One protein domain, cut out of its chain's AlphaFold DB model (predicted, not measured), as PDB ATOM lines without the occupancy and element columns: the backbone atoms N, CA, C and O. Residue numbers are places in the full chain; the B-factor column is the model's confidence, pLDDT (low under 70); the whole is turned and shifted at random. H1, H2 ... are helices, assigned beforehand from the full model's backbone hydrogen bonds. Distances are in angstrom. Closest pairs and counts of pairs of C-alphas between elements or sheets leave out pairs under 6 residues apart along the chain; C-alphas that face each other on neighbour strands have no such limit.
ATOM      1  N   GLU A   2     -15.400 -29.316  64.016       83.44
ATOM      2  CA  GLU A   2     -14.700 -30.612  64.108       83.44
ATOM      3  C   GLU A   2     -14.474 -31.280  62.746       83.44
ATOM      4  O   GLU A   2     -13.370 -31.738  62.472       83.44
ATOM      5  N   LEU A   3     -15.461 -31.225  61.844       86.94
ATOM      6  CA  LEU A   3     -15.312 -31.705  60.462       86.94
ATOM      7  C   LEU A   3     -14.173 -30.998  59.703       86.94
ATOM      8  O   LEU A   3     -13.448 -31.629  58.939       86.94
ATOM      9  N   LEU A   4     -13.985 -29.690  59.930       86.50
ATOM     10  CA  LEU A   4     -12.886 -28.935  59.325       86.50
ATOM     11  C   LEU A   4     -11.541 -29.341  59.930       86.50
ATOM     12  O   LEU A   4     -10.579 -29.520  59.194       86.50
ATOM     13  N   LYS A   5     -11.494 -29.540  61.253       91.38
ATOM     14  CA  LYS A   5     -10.302 -30.021  61.961       91.38
ATOM     15  C   LYS A   5      -9.855 -31.392  61.453       91.38
ATOM     16  O   LYS A   5      -8.664 -31.594  61.260       91.38
ATOM     17  N   GLN A   6     -10.799 -32.301  61.205       93.88
ATOM     18  CA  GLN A   6     -10.511 -33.626  60.651       93.88
ATOM     19  C   GLN A   6      -9.996 -33.552  59.208       93.88
ATOM     20  O   GLN A   6      -9.043 -34.245  58.869       93.88
ATOM     21  N   LYS A   7     -10.592 -32.701  58.358       94.62
ATOM     22  CA  LYS A   7     -10.170 -32.564  56.953       94.62
ATOM     23  C   LYS A   7      -8.861 -31.796  56.775       94.62
ATOM     24  O   LYS A   7      -8.063 -32.148  55.912       94.62
ATOM     25  N   ASN A   8      -8.662 -30.715  57.524       95.19
ATOM     26  CA  ASN A   8      -7.476 -29.874  57.424       95.19
ATOM     27  C   ASN A   8      -7.167 -29.190  58.773       95.19
ATOM     28  O   ASN A   8      -7.667 -28.091  59.047       95.19
ATOM     29  N   PRO A   9      -6.300 -29.804  59.599       94.19
ATOM     30  CA  PRO A   9      -5.910 -29.261  60.897       94.19
ATOM     31  C   PRO A   9      -5.279 -27.864  60.812       94.19
ATOM     32  O   PRO A   9      -5.575 -27.007  61.641       94.19
ATOM     33  N   LYS A  10      -4.468 -27.598  59.777       95.25
ATOM     34  CA  LYS A  10      -3.794 -26.300  59.595       95.25
ATOM     35  C   LYS A  10      -4.788 -25.179  59.299       95.25
ATOM     36  O   LYS A  10      -4.686 -24.097  59.870       95.25
ATOM     37  N   ALA A  11      -5.766 -25.439  58.431       91.62
ATOM     38  CA  ALA A  11      -6.826 -24.475  58.138       91.62
ATOM     39  C   ALA A  11      -7.683 -24.193  59.381       91.62
ATOM     40  O   ALA A  11      -8.033 -23.045  59.641       91.62
ATOM     41  N   PHE A  12      -7.980 -25.229  60.173       91.62
ATOM     42  CA  PHE A  12      -8.691 -25.083  61.441       91.62
ATOM     43  C   PHE A  12      -7.932 -24.193  62.434       91.62
ATOM     44  O   PHE A  12      -8.524 -23.276  63.000       91.62
ATOM     45  N   GLU A  13      -6.632 -24.427  62.632       94.06
ATOM     46  CA  GLU A  13      -5.806 -23.596  63.516       94.06
ATOM     47  C   GLU A  13      -5.731 -22.146  63.042       94.06
ATOM     48  O   GLU A  13      -5.837 -21.233  63.856       94.06
ATOM     49  N   TYR A  14      -5.576 -21.927  61.735       93.69
ATOM     50  CA  TYR A  14      -5.557 -20.586  61.156       93.69
ATOM     51  C   TYR A  14      -6.876 -19.842  61.397       93.69
ATOM     52  O   TYR A  14      -6.869 -18.737  61.932       93.69
ATOM     53  N   LEU A  15      -8.013 -20.459  61.067       91.25
ATOM     54  CA  LEU A  15      -9.327 -19.826  61.212       91.25
ATOM     55  C   LEU A  15      -9.711 -19.596  62.678       91.25
ATOM     56  O   LEU A  15     -10.365 -18.605  62.981       91.25
ATOM     57  N   ASN A  16      -9.270 -20.455  63.600       90.19
ATOM     58  CA  ASN A  16      -9.490 -20.239  65.033       90.19
ATOM     59  C   ASN A  16      -8.702 -19.059  65.612       90.19
ATOM     60  O   ASN A  16      -9.079 -18.566  66.673       90.19
ATOM     61  N   LYS A  17      -7.617 -18.622  64.961       93.31
ATOM     62  CA  LYS A  17      -6.884 -17.410  65.363       93.31
ATOM     63  C   LYS A  17      -7.604 -16.131  64.936       93.31
ATOM     64  O   LYS A  17      -7.343 -15.077  65.505       93.31
ATOM     65  N   LEU A  18      -8.465 -16.215  63.925       90.94
ATOM     66  CA  LEU A  18      -9.244 -15.088  63.431       90.94
ATOM     67  C   LEU A  18     -10.539 -14.957  64.230       90.94
ATOM     68  O   LEU A  18     -11.149 -15.958  64.614       90.94
ATOM     69  N   ASP A  19     -11.003 -13.722  64.415       87.19
ATOM     70  CA  ASP A  19     -12.328 -13.497  64.981       87.19
ATOM     71  C   ASP A  19     -13.387 -14.141  64.076       87.19
ATOM     72  O   ASP A  19     -13.436 -13.904  62.868       87.19
ATOM     73  N   LYS A  20     -14.247 -14.967  64.672       85.19
ATOM     74  CA  LYS A  20     -15.305 -15.709  63.982       85.19
ATOM     75  C   LYS A  20     -16.253 -14.782  63.229       85.19
ATOM     76  O   LYS A  20     -16.725 -15.156  62.156       85.19
ATOM     77  N   SER A  21     -16.466 -13.567  63.733       81.75
ATOM     78  CA  SER A  21     -17.281 -12.551  63.059       81.75
ATOM     79  C   SER A  21     -16.762 -12.173  61.661       81.75
ATOM     80  O   SER A  21     -17.527 -11.684  60.836       81.75
ATOM     81  N   THR A  22     -15.486 -12.435  61.351       80.06
ATOM     82  CA  THR A  22     -14.862 -12.038  60.078       80.06
ATOM     83  C   THR A  22     -14.980 -13.087  58.976       80.06
ATOM     84  O   THR A  22     -14.877 -12.757  57.796       80.06
ATOM     85  N   TRP A  23     -15.191 -14.357  59.331       78.62
ATOM     86  CA  TRP A  23     -15.087 -15.462  58.372       78.62
ATOM     87  C   TRP A  23     -16.214 -16.490  58.466       78.62
ATOM     88  O   TRP A  23     -16.376 -17.286  57.538       78.62
ATOM     89  N   THR A  24     -17.023 -16.489  59.534       79.81
ATOM     90  CA  THR A  24     -18.181 -17.382  59.642       79.81
ATOM     91  C   THR A  24     -19.493 -16.626  59.790       79.81
ATOM     92  O   THR A  24     -19.727 -15.866  60.726       79.81
ATOM     93  N   ARG A  25     -20.401 -16.915  58.855       75.00
ATOM     94  CA  ARG A  25     -21.707 -16.267  58.736       75.00
ATOM     95  C   ARG A  25     -22.578 -16.392  59.987       75.00
ATOM     96  O   ARG A  25     -23.385 -15.512  60.248       75.00
ATOM     97  N   SER A  26     -22.418 -17.464  60.765       81.19
ATOM     98  CA  SER A  26     -23.171 -17.670  62.011       81.19
ATOM     99  C   SER A  26     -22.791 -16.697  63.130       81.19
ATOM    100  O   SER A  26     -23.518 -16.612  64.111       81.19
ATOM    101  N   HIS A  27     -21.666 -15.990  62.996       81.81
ATOM    102  CA  HIS A  27     -21.182 -15.009  63.969       81.81
ATOM    103  C   HIS A  27     -21.165 -13.586  63.389       81.81
ATOM    104  O   HIS A  27     -20.565 -12.693  63.983       81.81
ATOM    105  N   PHE A  28     -21.790 -13.365  62.225       80.88
ATOM    106  CA  PHE A  28     -21.941 -12.020  61.674       80.88
ATOM    107  C   PHE A  28     -22.946 -11.211  62.511       80.88
ATOM    108  O   PHE A  28     -23.902 -11.795  63.034       80.88
ATOM    109  N   PRO A  29     -22.764  -9.883  62.630       79.44
ATOM    110  CA  PRO A  29     -23.717  -9.017  63.316       79.44
ATOM    111  C   PRO A  29     -25.132  -9.142  62.722       79.44
ATOM    112  O   PRO A  29     -25.310  -9.187  61.504       79.44
ATOM    113  N   ILE A  30     -26.148  -9.227  63.585       78.94
ATOM    114  CA  ILE A  30     -27.546  -9.504  63.189       78.94
ATOM    115  C   ILE A  30     -28.180  -8.301  62.467       78.94
ATOM    116  O   ILE A  30     -29.097  -8.456  61.655       78.94
ATOM    117  N   ASP A  31     -27.675  -7.109  62.757       79.88
ATOM    118  CA  ASP A  31     -27.992  -5.835  62.118       79.88
ATOM    119  C   ASP A  31     -27.482  -5.758  60.669       79.88
ATOM    120  O   ASP A  31     -28.106  -5.101  59.836       79.88
ATOM    121  N   ILE A  32     -26.420  -6.496  60.318       68.19
ATOM    122  CA  ILE A  32     -25.839  -6.509  58.969       68.19
ATOM    123  C   ILE A  32     -26.224  -7.804  58.244       68.19
ATOM    124  O   ILE A  32     -25.489  -8.790  58.194       68.19
ATOM    125  N   LYS A  33     -27.389  -7.789  57.592       67.00
ATOM    126  CA  LYS A  33     -27.869  -8.901  56.752       67.00
ATOM    127  C   LYS A  33     -27.376  -8.764  55.310       67.00
ATOM    128  O   LYS A  33     -28.167  -8.608  54.383       67.00
ATOM    129  N   CYS A  34     -26.059  -8.796  55.114       68.38
ATOM    130  CA  CYS A  34     -25.465  -8.772  53.779       68.38
ATOM    131  C   CYS A  34     -25.148 -10.194  53.290       68.38
ATOM    132  O   CYS A  34     -24.435 -10.949  53.947       68.38
ATOM    133  N   ASP A  35     -25.653 -10.555  52.110       65.88
ATOM    134  CA  ASP A  35     -25.320 -11.825  51.442       65.88
ATOM    135  C   ASP A  35     -23.931 -11.817  50.778       65.88
ATOM    136  O   ASP A  35     -23.461 -12.852  50.302       65.88
ATOM    137  N   LEU A  36     -23.286 -10.651  50.675       66.50
ATOM    138  CA  LEU A  36     -22.021 -10.494  49.962       66.50
ATOM    139  C   LEU A  36     -20.849 -10.783  50.899       66.50
ATOM    140  O   LEU A  36     -20.562 -10.015  51.811       66.50
ATOM    141  N   LEU A  37     -20.134 -11.871  50.625       67.56
ATOM    142  CA  LEU A  37     -18.822 -12.130  51.211       67.56
ATOM    143  C   LEU A  37     -17.757 -11.348  50.431       67.56
ATOM    144  O   LEU A  37     -17.832 -11.270  49.204       67.56
ATOM    145  N   CYS A  38     -16.749 -10.801  51.119       61.44
ATOM    146  CA  CYS A  38     -15.691  -9.986  50.504       61.44
ATOM    147  C   CYS A  38     -15.020 -10.679  49.306       61.44
ATOM    148  O   CYS A  38     -14.771 -10.038  48.286       61.44
ATOM    149  N   ASN A  39     -14.811 -11.996  49.393       67.69
ATOM    150  CA  ASN A  39     -14.213 -12.772  48.307       67.69
ATOM    151  C   ASN A  39     -15.058 -12.737  47.019       67.69
ATOM    152  O   ASN A  39     -14.515 -12.595  45.929       67.69
ATOM    153  N   ASN A  40     -16.391 -12.735  47.130       75.56
ATOM    154  CA  ASN A  40     -17.279 -12.711  45.963       75.56
ATOM    155  C   ASN A  40     -17.128 -11.416  45.148       75.56
ATOM    156  O   ASN A  40     -17.312 -11.426  43.933       75.56
ATOM    157  N   ILE A  41     -16.807 -10.292  45.801       80.88
ATOM    158  CA  ILE A  41     -16.601  -9.005  45.121       80.88
ATOM    159  C   ILE A  41     -15.264  -9.018  44.376       80.88
ATOM    160  O   ILE A  41     -15.219  -8.647  43.203       80.88
ATOM    161  N   SER A  42     -14.197  -9.479  45.032       84.25
ATOM    162  CA  SER A  42     -12.871  -9.600  44.421       84.25
ATOM    163  C   SER A  42     -12.868 -10.590  43.257       84.25
ATOM    164  O   SER A  42     -12.350 -10.268  42.192       84.25
ATOM    165  N   GLU A  43     -13.496 -11.755  43.405       87.50
ATOM    166  CA  GLU A  43     -13.644 -12.744  42.332       87.50
ATOM    167  C   GLU A  43     -14.451 -12.190  41.153       87.50
ATOM    168  O   GLU A  43     -14.027 -12.310  40.002       87.50
ATOM    169  N   ALA A  44     -15.579 -11.524  41.424       88.88
ATOM    170  CA  ALA A  44     -16.388 -10.908  40.378       88.88
ATOM    171  C   ALA A  44     -15.618  -9.813  39.630       88.88
ATOM    172  O   ALA A  44     -15.704  -9.736  38.403       88.88
ATOM    173  N   PHE A  45     -14.854  -8.983  40.344       88.38
ATOM    174  CA  PHE A  45     -14.023  -7.954  39.726       88.38
ATOM    175  C   PHE A  45     -12.871  -8.560  38.923       88.38
ATOM    176  O   PHE A  45     -12.662  -8.159  37.785       88.38
ATOM    177  N   ASN A  46     -12.181  -9.572  39.450       90.00
ATOM    178  CA  ASN A  46     -11.103 -10.262  38.738       90.00
ATOM    179  C   ASN A  46     -11.596 -10.928  37.451       90.00
ATOM    180  O   ASN A  46     -10.913 -10.868  36.433       90.00
ATOM    181  N   LYS A  47     -12.796 -11.518  37.478       91.56
ATOM    182  CA  LYS A  47     -13.442 -12.064  36.280       91.56
ATOM    183  C   LYS A  47     -13.827 -10.965  35.288       91.56
ATOM    184  O   LYS A  47     -13.648 -11.137  34.091       91.56
ATOM    185  N   TYR A  48     -14.345  -9.840  35.776       90.12
ATOM    186  CA  TYR A  48     -14.686  -8.675  34.949       90.12
ATOM    187  C   TYR A  48     -13.454  -8.044  34.279       90.12
ATOM    188  O   TYR A  48     -13.508  -7.567  33.152       90.12
ATOM    189  N   ILE A  49     -12.353  -8.114  35.016       93.81
ATOM    190  CA  ILE A  49     -10.953  -7.870  34.709       93.81
ATOM    191  C   ILE A  49     -10.307  -8.535  33.508       93.81
ATOM    192  O   ILE A  49      -9.312  -8.048  32.980       93.81
ATOM    193  N   LEU A  50     -10.771  -9.753  33.231       94.25
ATOM    194  CA  LEU A  50      -9.859 -10.830  32.860       94.25
ATOM    195  C   LEU A  50      -9.122 -10.534  31.554       94.25
ATOM    196  O   LEU A  50      -7.901 -10.556  31.540       94.25
ATOM    197  N   GLU A  51      -9.862 -10.139  30.522       92.88
ATOM    198  CA  GLU A  51      -9.317  -9.787  29.206       92.88
ATOM    199  C   GLU A  51      -8.371  -8.583  29.259       92.88
ATOM    200  O   GLU A  51      -7.363  -8.548  28.566       92.88
ATOM    201  N   ALA A  52      -8.655  -7.592  30.111       93.81
ATOM    202  CA  ALA A  52      -7.809  -6.406  30.217       93.81
ATOM    203  C   ALA A  52      -6.440  -6.720  30.839       93.81
ATOM    204  O   ALA A  52      -5.501  -5.958  30.640       93.81
ATOM    205  N   ARG A  53      -6.314  -7.809  31.610       92.94
ATOM    206  CA  ARG A  53      -5.065  -8.164  32.303       92.94
ATOM    207  C   ARG A  53      -3.991  -8.728  31.379       92.94
ATOM    208  O   ARG A  53      -2.828  -8.704  31.770       92.94
ATOM    209  N   ASP A  54      -4.375  -9.208  30.201       93.75
ATOM    210  CA  ASP A  54      -3.446  -9.766  29.214       93.75
ATOM    211  C   ASP A  54      -2.825  -8.677  28.317       93.75
ATOM    212  O   ASP A  54      -1.980  -8.954  27.468       93.75
ATOM    213  N   GLU A  55      -3.209  -7.417  28.530       94.69
ATOM    214  CA  GLU A  55      -2.777  -6.270  27.739       94.69
ATOM    215  C   GLU A  55      -1.578  -5.530  28.361       94.69
ATOM    216  O   GLU A  55      -1.404  -5.514  29.585       94.69
ATOM    217  N   PRO A  56      -0.769  -4.814  27.553       97.44
ATOM    218  CA  PRO A  56       0.251  -3.902  28.066       97.44
ATOM    219  C   PRO A  56      -0.341  -2.861  29.024       97.44
ATOM    220  O   PRO A  56      -1.484  -2.443  28.870       97.44
ATOM    221  N   ILE A  57       0.462  -2.369  29.975       96.69
ATOM    222  CA  ILE A  57      -0.017  -1.548  31.103       96.69
ATOM    223  C   ILE A  57      -0.930  -0.374  30.703       96.69
ATOM    224  O   ILE A  57      -1.948  -0.140  31.352       96.69
ATOM    225  N   ILE A  58      -0.608   0.336  29.617       97.75
ATOM    226  CA  ILE A  58      -1.413   1.463  29.122       97.75
ATOM    227  C   ILE A  58      -2.758   0.965  28.573       97.75
ATOM    228  O   ILE A  58      -3.810   1.485  28.948       97.75
ATOM    229  N   SER A  59      -2.734  -0.072  27.734       97.31
ATOM    230  CA  SER A  59      -3.929  -0.697  27.156       97.31
ATOM    231  C   SER A  59      -4.839  -1.296  28.232       97.31
ATOM    232  O   SER A  59      -6.043  -1.036  28.225       97.31
ATOM    233  N   MET A  60      -4.265  -2.001  29.213       97.25
ATOM    234  CA  MET A  60      -4.976  -2.546  30.372       97.25
ATOM    235  C   MET A  60      -5.729  -1.446  31.129       97.25
ATOM    236  O   MET A  60      -6.932  -1.570  31.375       97.25
ATOM    237  N   MET A  61      -5.048  -0.349  31.483       96.94
ATOM    238  CA  MET A  61      -5.675   0.762  32.208       96.94
ATOM    239  C   MET A  61      -6.816   1.391  31.405       96.94
ATOM    240  O   MET A  61      -7.892   1.650  31.954       96.94
ATOM    241  N   GLU A  62      -6.625   1.585  30.101       97.19
ATOM    242  CA  GLU A  62      -7.666   2.136  29.236       97.19
ATOM    243  C   GLU A  62      -8.877   1.210  29.091       97.19
ATOM    244  O   GLU A  62     -10.024   1.672  29.094       97.19
ATOM    245  N   MET A  63      -8.658  -0.102  29.023       97.00
ATOM    246  CA  MET A  63      -9.743  -1.081  29.006       97.00
ATOM    247  C   MET A  63     -10.520  -1.088  30.320       97.00
ATOM    248  O   MET A  63     -11.748  -0.969  30.291       97.00
ATOM    249  N   ILE A  64      -9.838  -1.136  31.468       96.00
ATOM    250  CA  ILE A  64     -10.484  -1.090  32.792       96.00
ATOM    251  C   ILE A  64     -11.308   0.193  32.949       96.00
ATOM    252  O   ILE A  64     -12.453   0.145  33.416       96.00
ATOM    253  N   ARG A  65     -10.776   1.342  32.512       96.38
ATOM    254  CA  ARG A  65     -11.495   2.623  32.530       96.38
ATOM    255  C   ARG A  65     -12.772   2.557  31.694       96.38
ATOM    256  O   ARG A  65     -13.845   2.896  32.197       96.38
ATOM    257  N   LYS A  66     -12.687   2.092  30.441       96.38
ATOM    258  CA  LYS A  66     -13.848   1.961  29.538       96.38
ATOM    259  C   LYS A  66     -14.897   0.995  30.089       96.38
ATOM    260  O   LYS A  66     -16.086   1.311  30.054       96.38
ATOM    261  N   LEU A  67     -14.474  -0.153  30.617       95.31
ATOM    262  CA  LEU A  67     -15.350  -1.137  31.259       95.31
ATOM    263  C   LEU A  67     -16.113  -0.499  32.425       95.31
ATOM    264  O   LEU A  67     -17.347  -0.496  32.446       95.31
ATOM    265  N   THR A  68     -15.389   0.142  33.341       93.94
ATOM    266  CA  THR A  68     -15.967   0.798  34.521       93.94
ATOM    267  C   THR A  68     -16.954   1.900  34.133       93.94
ATOM    268  O   THR A  68     -18.064   1.943  34.665       93.94
ATOM    269  N   GLN A  69     -16.604   2.743  33.157       96.19
ATOM    270  CA  GLN A  69     -17.493   3.792  32.647       96.19
ATOM    271  C   GLN A  69     -18.781   3.218  32.047       96.19
ATOM    272  O   GLN A  69     -19.872   3.652  32.414       96.19
ATOM    273  N   ARG A  70     -18.679   2.206  31.174       96.06
ATOM    274  CA  ARG A  70     -19.851   1.539  30.578       96.06
ATOM    275  C   ARG A  70     -20.757   0.944  31.652       96.06
ATOM    276  O   ARG A  70     -21.972   1.129  31.604       96.06
ATOM    277  N   ARG A  71     -20.172   0.277  32.650       93.88
ATOM    278  CA  ARG A  71     -20.913  -0.282  33.787       93.88
ATOM    279  C   ARG A  71     -21.633   0.804  34.577       93.88
ATOM    280  O   ARG A  71     -22.800   0.619  34.910       93.88
ATOM    281  N   PHE A  72     -20.965   1.919  34.863       95.25
ATOM    282  CA  PHE A  72     -21.554   3.036  35.596       95.25
ATOM    283  C   PHE A  72     -22.742   3.645  34.847       95.25
ATOM    284  O   PHE A  72     -23.819   3.776  35.422       95.25
ATOM    285  N   VAL A  73     -22.580   3.941  33.553       96.56
ATOM    286  CA  VAL A  73     -23.661   4.483  32.713       96.56
ATOM    287  C   VAL A  73     -24.847   3.523  32.671       96.56
ATOM    288  O   VAL A  73     -25.978   3.935  32.916       96.56
ATOM    289  N   HIS A  74     -24.601   2.229  32.452       93.81
ATOM    290  CA  HIS A  74     -25.656   1.218  32.469       93.81
ATOM    291  C   HIS A  74     -26.392   1.158  33.814       93.81
ATOM    292  O   HIS A  74     -27.620   1.134  33.849       93.81
ATOM    293  N   LYS A  75     -25.664   1.187  34.937       92.12
ATOM    294  CA  LYS A  75     -26.278   1.205  36.273       92.12
ATOM    295  C   LYS A  75     -27.065   2.482  36.543       92.12
ATOM    296  O   LYS A  75     -28.121   2.394  37.157       92.12
ATOM    297  N   LYS A  76     -26.594   3.630  36.054       93.88
ATOM    298  CA  LYS A  76     -27.313   4.904  36.151       93.88
ATOM    299  C   LYS A  76     -28.637   4.867  35.384       93.88
ATOM    300  O   LYS A  76     -29.631   5.322  35.929       93.88
ATOM    301  N   MET A  77     -28.662   4.293  34.179       93.19
ATOM    302  CA  MET A  77     -29.904   4.118  33.408       93.19
ATOM    303  C   MET A  77     -30.892   3.187  34.121       93.19
ATOM    304  O   MET A  77     -32.057   3.518  34.279       93.19
ATOM    305  N   LEU A  78     -30.424   2.053  34.649       90.38
ATOM    306  CA  LEU A  78     -31.295   1.175  35.442       90.38
ATOM    307  C   LEU A  78     -31.846   1.868  36.696       90.38
ATOM    308  O   LEU A  78     -32.960   1.583  37.119       90.38
ATOM    309  N   ALA A  79     -31.057   2.755  37.307       90.00
ATOM    310  CA  ALA A  79     -31.480   3.517  38.473       90.00
ATOM    311  C   ALA A  79     -32.453   4.654  38.126       90.00
ATOM    312  O   ALA A  79     -33.271   4.994  38.969       90.00
ATOM    313  N   SER A  80     -32.405   5.234  36.921       91.12
ATOM    314  CA  SER A  80     -33.382   6.259  36.523       91.12
ATOM    315  C   SER A  80     -34.783   5.689  36.318       91.12
ATOM    316  O   SER A  80     -35.759   6.389  36.568       91.12
ATOM    317  N   ASP A  81     -34.881   4.420  35.917       88.12
ATOM    318  CA  ASP A  81     -36.161   3.723  35.738       88.12
ATOM    319  C   ASP A  81     -36.674   3.079  37.039       88.12
ATOM    320  O   ASP A  81     -37.784   2.540  37.092       88.12
ATOM    321  N   TRP A  82     -35.864   3.106  38.102       90.06
ATOM    322  CA  TRP A  82     -36.185   2.497  39.385       90.06
ATOM    323  C   TRP A  82     -37.277   3.305  40.096       90.06
ATOM    324  O   TRP A  82     -37.105   4.471  40.444       90.06
ATOM    325  N   LYS A  83     -38.417   2.649  40.339       85.38
ATOM    326  CA  LYS A  83     -39.525   3.171  41.143       85.38
ATOM    327  C   LYS A  83     -39.496   2.563  42.551       85.38
ATOM    328  O   LYS A  83     -39.469   1.341  42.681       85.38
ATOM    329  N   GLY A  84     -39.536   3.407  43.580       87.94
ATOM    330  CA  GLY A  84     -39.587   3.006  44.992       87.94
ATOM    331  C   GLY A  84     -38.226   2.945  45.691       87.94
ATOM    332  O   GLY A  84     -37.186   3.182  45.086       87.94
ATOM    333  N   ASP A  85     -38.247   2.605  46.980       88.12
ATOM    334  CA  ASP A  85     -37.079   2.745  47.866       88.12
ATOM    335  C   ASP A  85     -36.137   1.530  47.856       88.12
ATOM    336  O   ASP A  85     -34.984   1.612  48.281       88.12
ATOM    337  N   ILE A  86     -36.611   0.376  47.369       87.38
ATOM    338  CA  ILE A  86     -35.877  -0.898  47.407       87.38
ATOM    339  C   ILE A  86     -35.477  -1.320  45.997       87.38
ATOM    340  O   ILE A  86     -36.287  -1.295  45.076       87.38
ATOM    341  N   CYS A  87     -34.217  -1.742  45.835       86.75
ATOM    342  CA  CYS A  87     -33.662  -2.131  44.539       86.75
ATOM    343  C   CYS A  87     -34.496  -3.258  43.913       86.75
ATOM    344  O   CYS A  87     -34.689  -4.274  44.586       86.75
ATOM    345  N   PRO A  88     -34.900  -3.164  42.628       89.19
ATOM    346  CA  PRO A  88     -35.747  -4.174  41.994       89.19
ATOM    347  C   PRO A  88     -35.171  -5.585  42.105       89.19
ATOM    348  O   PRO A  88     -35.891  -6.531  42.384       89.19
ATOM    349  N   ARG A  89     -33.840  -5.728  42.011       86.62
ATOM    350  CA  ARG A  89     -33.166  -7.027  42.177       86.62
ATOM    351  C   ARG A  89     -33.388  -7.642  43.562       86.62
ATOM    352  O   ARG A  89     -33.432  -8.860  43.688       86.62
ATOM    353  N   ILE A  90     -33.454  -6.813  44.601       87.06
ATOM    354  CA  ILE A  90     -33.721  -7.269  45.968       87.06
ATOM    355  C   ILE A  90     -35.200  -7.613  46.124       87.06
ATOM    356  O   ILE A  90     -35.494  -8.650  46.703       87.06
ATOM    357  N   VAL A  91     -36.104  -6.810  45.552       89.62
ATOM    358  CA  VAL A  91     -37.546  -7.108  45.526       89.62
ATOM    359  C   VAL A  91     -37.807  -8.463  44.868       89.62
ATOM    360  O   VAL A  91     -38.386  -9.333  45.506       89.62
ATOM    361  N   THR A  92     -37.273  -8.703  43.667       90.38
ATOM    362  CA  THR A  92     -37.409  -9.996  42.974       90.38
ATOM    363  C   THR A  92     -36.896 -11.157  43.825       90.38
ATOM    364  O   THR A  92     -37.552 -12.187  43.933       90.38
ATOM    365  N   LYS A  93     -35.748 -10.988  44.494       89.94
ATOM    366  CA  LYS A  93     -35.207 -12.028  45.378       89.94
ATOM    367  C   LYS A  93     -36.105 -12.283  46.594       89.94
ATOM    368  O   LYS A  93     -36.240 -13.427  47.018       89.94
ATOM    369  N   LEU A  94     -36.698 -11.240  47.175       89.62
ATOM    370  CA  LEU A  94     -37.648 -11.385  48.280       89.62
ATOM    371  C   LEU A  94     -38.917 -12.107  47.827       89.62
ATOM    372  O   LEU A  94     -39.370 -13.000  48.533       89.62
ATOM    373  N   GLU A  95     -39.446 -11.783  46.648       90.12
ATOM    374  CA  GLU A  95     -40.607 -12.469  46.065       90.12
ATOM    375  C   GLU A  95     -40.328 -13.956  45.799       90.12
ATOM    376  O   GLU A  95     -41.180 -14.806  46.050       90.12
ATOM    377  N   GLU A  96     -39.129 -14.298  45.318       90.06
ATOM    378  CA  GLU A  96     -38.699 -15.692  45.153       90.06
ATOM    379  C   GLU A  96     -38.621 -16.429  46.496       90.06
ATOM    380  O   GLU A  96     -39.129 -17.546  46.621       90.06
ATOM    381  N   LEU A  97     -38.017 -15.808  47.512       88.19
ATOM    382  CA  LEU A  97     -37.923 -16.389  48.853       88.19
ATOM    383  C   LEU A  97     -39.298 -16.554  49.502       88.19
ATOM    384  O   LEU A  97     -39.543 -17.586  50.124       88.19
ATOM    385  N   ASP A  98     -40.196 -15.584  49.327       86.75
ATOM    386  CA  ASP A  98     -41.578 -15.656  49.801       86.75
ATOM    387  C   ASP A  98     -42.297 -16.861  49.178       86.75
ATOM    388  O   ASP A  98     -42.812 -17.713  49.905       86.75
ATOM    389  N   LYS A  99     -42.220 -17.024  47.850       85.44
ATOM    390  CA  LYS A  99     -42.790 -18.184  47.136       85.44
ATOM    391  C   LYS A  99     -42.246 -19.520  47.642       85.44
ATOM    392  O   LYS A  99     -43.023 -20.448  47.846       85.44
ATOM    393  N   ILE A 100     -40.933 -19.622  47.861       85.19
ATOM    394  CA  ILE A 100     -40.310 -20.846  48.391       85.19
ATOM    395  C   ILE A 100     -40.782 -21.104  49.824       85.19
ATOM    396  O   ILE A 100     -41.118 -22.237  50.165       85.19
ATOM    397  N   SER A 101     -40.839 -20.064  50.659       83.38
ATOM    398  CA  SER A 101     -41.226 -20.191  52.068       83.38
ATOM    399  C   SER A 101     -42.672 -20.649  52.252       83.38
ATOM    400  O   SER A 101     -42.966 -21.384  53.191       83.38
ATOM    401  N   ARG A 102     -43.556 -20.283  51.315       80.69
ATOM    402  CA  ARG A 102     -44.945 -20.744  51.271       80.69
ATOM    403  C   ARG A 102     -45.080 -22.232  50.963       80.69
ATOM    404  O   ARG A 102     -46.161 -22.762  51.166       80.69
ATOM    405  N   GLY A 103     -44.050 -22.911  50.453       80.50
ATOM    406  CA  GLY A 103     -44.100 -24.357  50.200       80.50
ATOM    407  C   GLY A 103     -45.192 -24.799  49.217       80.50
ATOM    408  O   GLY A 103     -45.645 -25.933  49.298       80.50
TER     409      GLY A 103
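Overview. This is residues 2 to 103 of the 137 residues of an uncharacterized protein of Asparagus officinalis (UniProt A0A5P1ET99). The printed part makes an open, flat frame: long helix H6 forms one side, H5 folds back on its first turns and leads into H4, and beyond the other end of H6 residues 89 to 103, mostly H7, stick out. From H4 a long link, residues 24 to 37, reaches a small, loose head of H1, H2 and H3. Seven named helices, H1 to H7 in chain order, and no named strand stand among 102 printed residues; the class is all helix. The whole is extended, with a radius of gyration of the C-alphas of 19.9 A and spans of 47 by 47 by 25 A.

Arrangement. Begin with H1, residues 2 to 7, and H2, residues 9 to 17, which touch only at the corner; their closest C-alphas, of Lys 5 and Phe 12, are 5.2 A apart. Their tilt is steep, 45 degrees, opposite ways. H3, residues 20 to 23, is close to H2 but not clearly touching, with the closest C-alphas, of Leu 15 and Trp 23, 7.8 A apart. H4, residues 38 to 48, and H5, residues 50 to 54, meet only through their link. H6, residues 57 to 80, touches H5 with residues 59 to 64 alone; the closest C-alphas, of Ala 52 and Met 60, are 4.8 A apart. H4 and H6 are only just apart, 8.4 A at the closest. H7, residues 88 to 101, and H6 are apart. Every O i to N i+4 pair is within hydrogen-bond range in H1, H2, H4, H6 and H7; H5 has 0 of 1, but 2 of 2 O i to N i+3 pairs, and H3 is too short for an O i to N i+4 pair.

Along the chain. Find C-alpha 2 at (-14.700, -30.612, 64.108), where H1 begins. H2 is 12.7 A long and H4 15.6 A. From C-alpha 57 at (-0.017, -1.548, 31.103), H6 runs 34.7 A. H7, 19.7 A long, ends at C-alpha 101, (-41.226, -20.191, 52.068).

Size, cuts and confidence. The C-alphas farthest apart, of Ile 58 and Gly 103, are 54.2 A apart. The printed part has no cut, and the link from H3 to H4 is long. Look for low confidence at residues 32 to 39, under 70; the mean pLDDT of the printed part is 87.8.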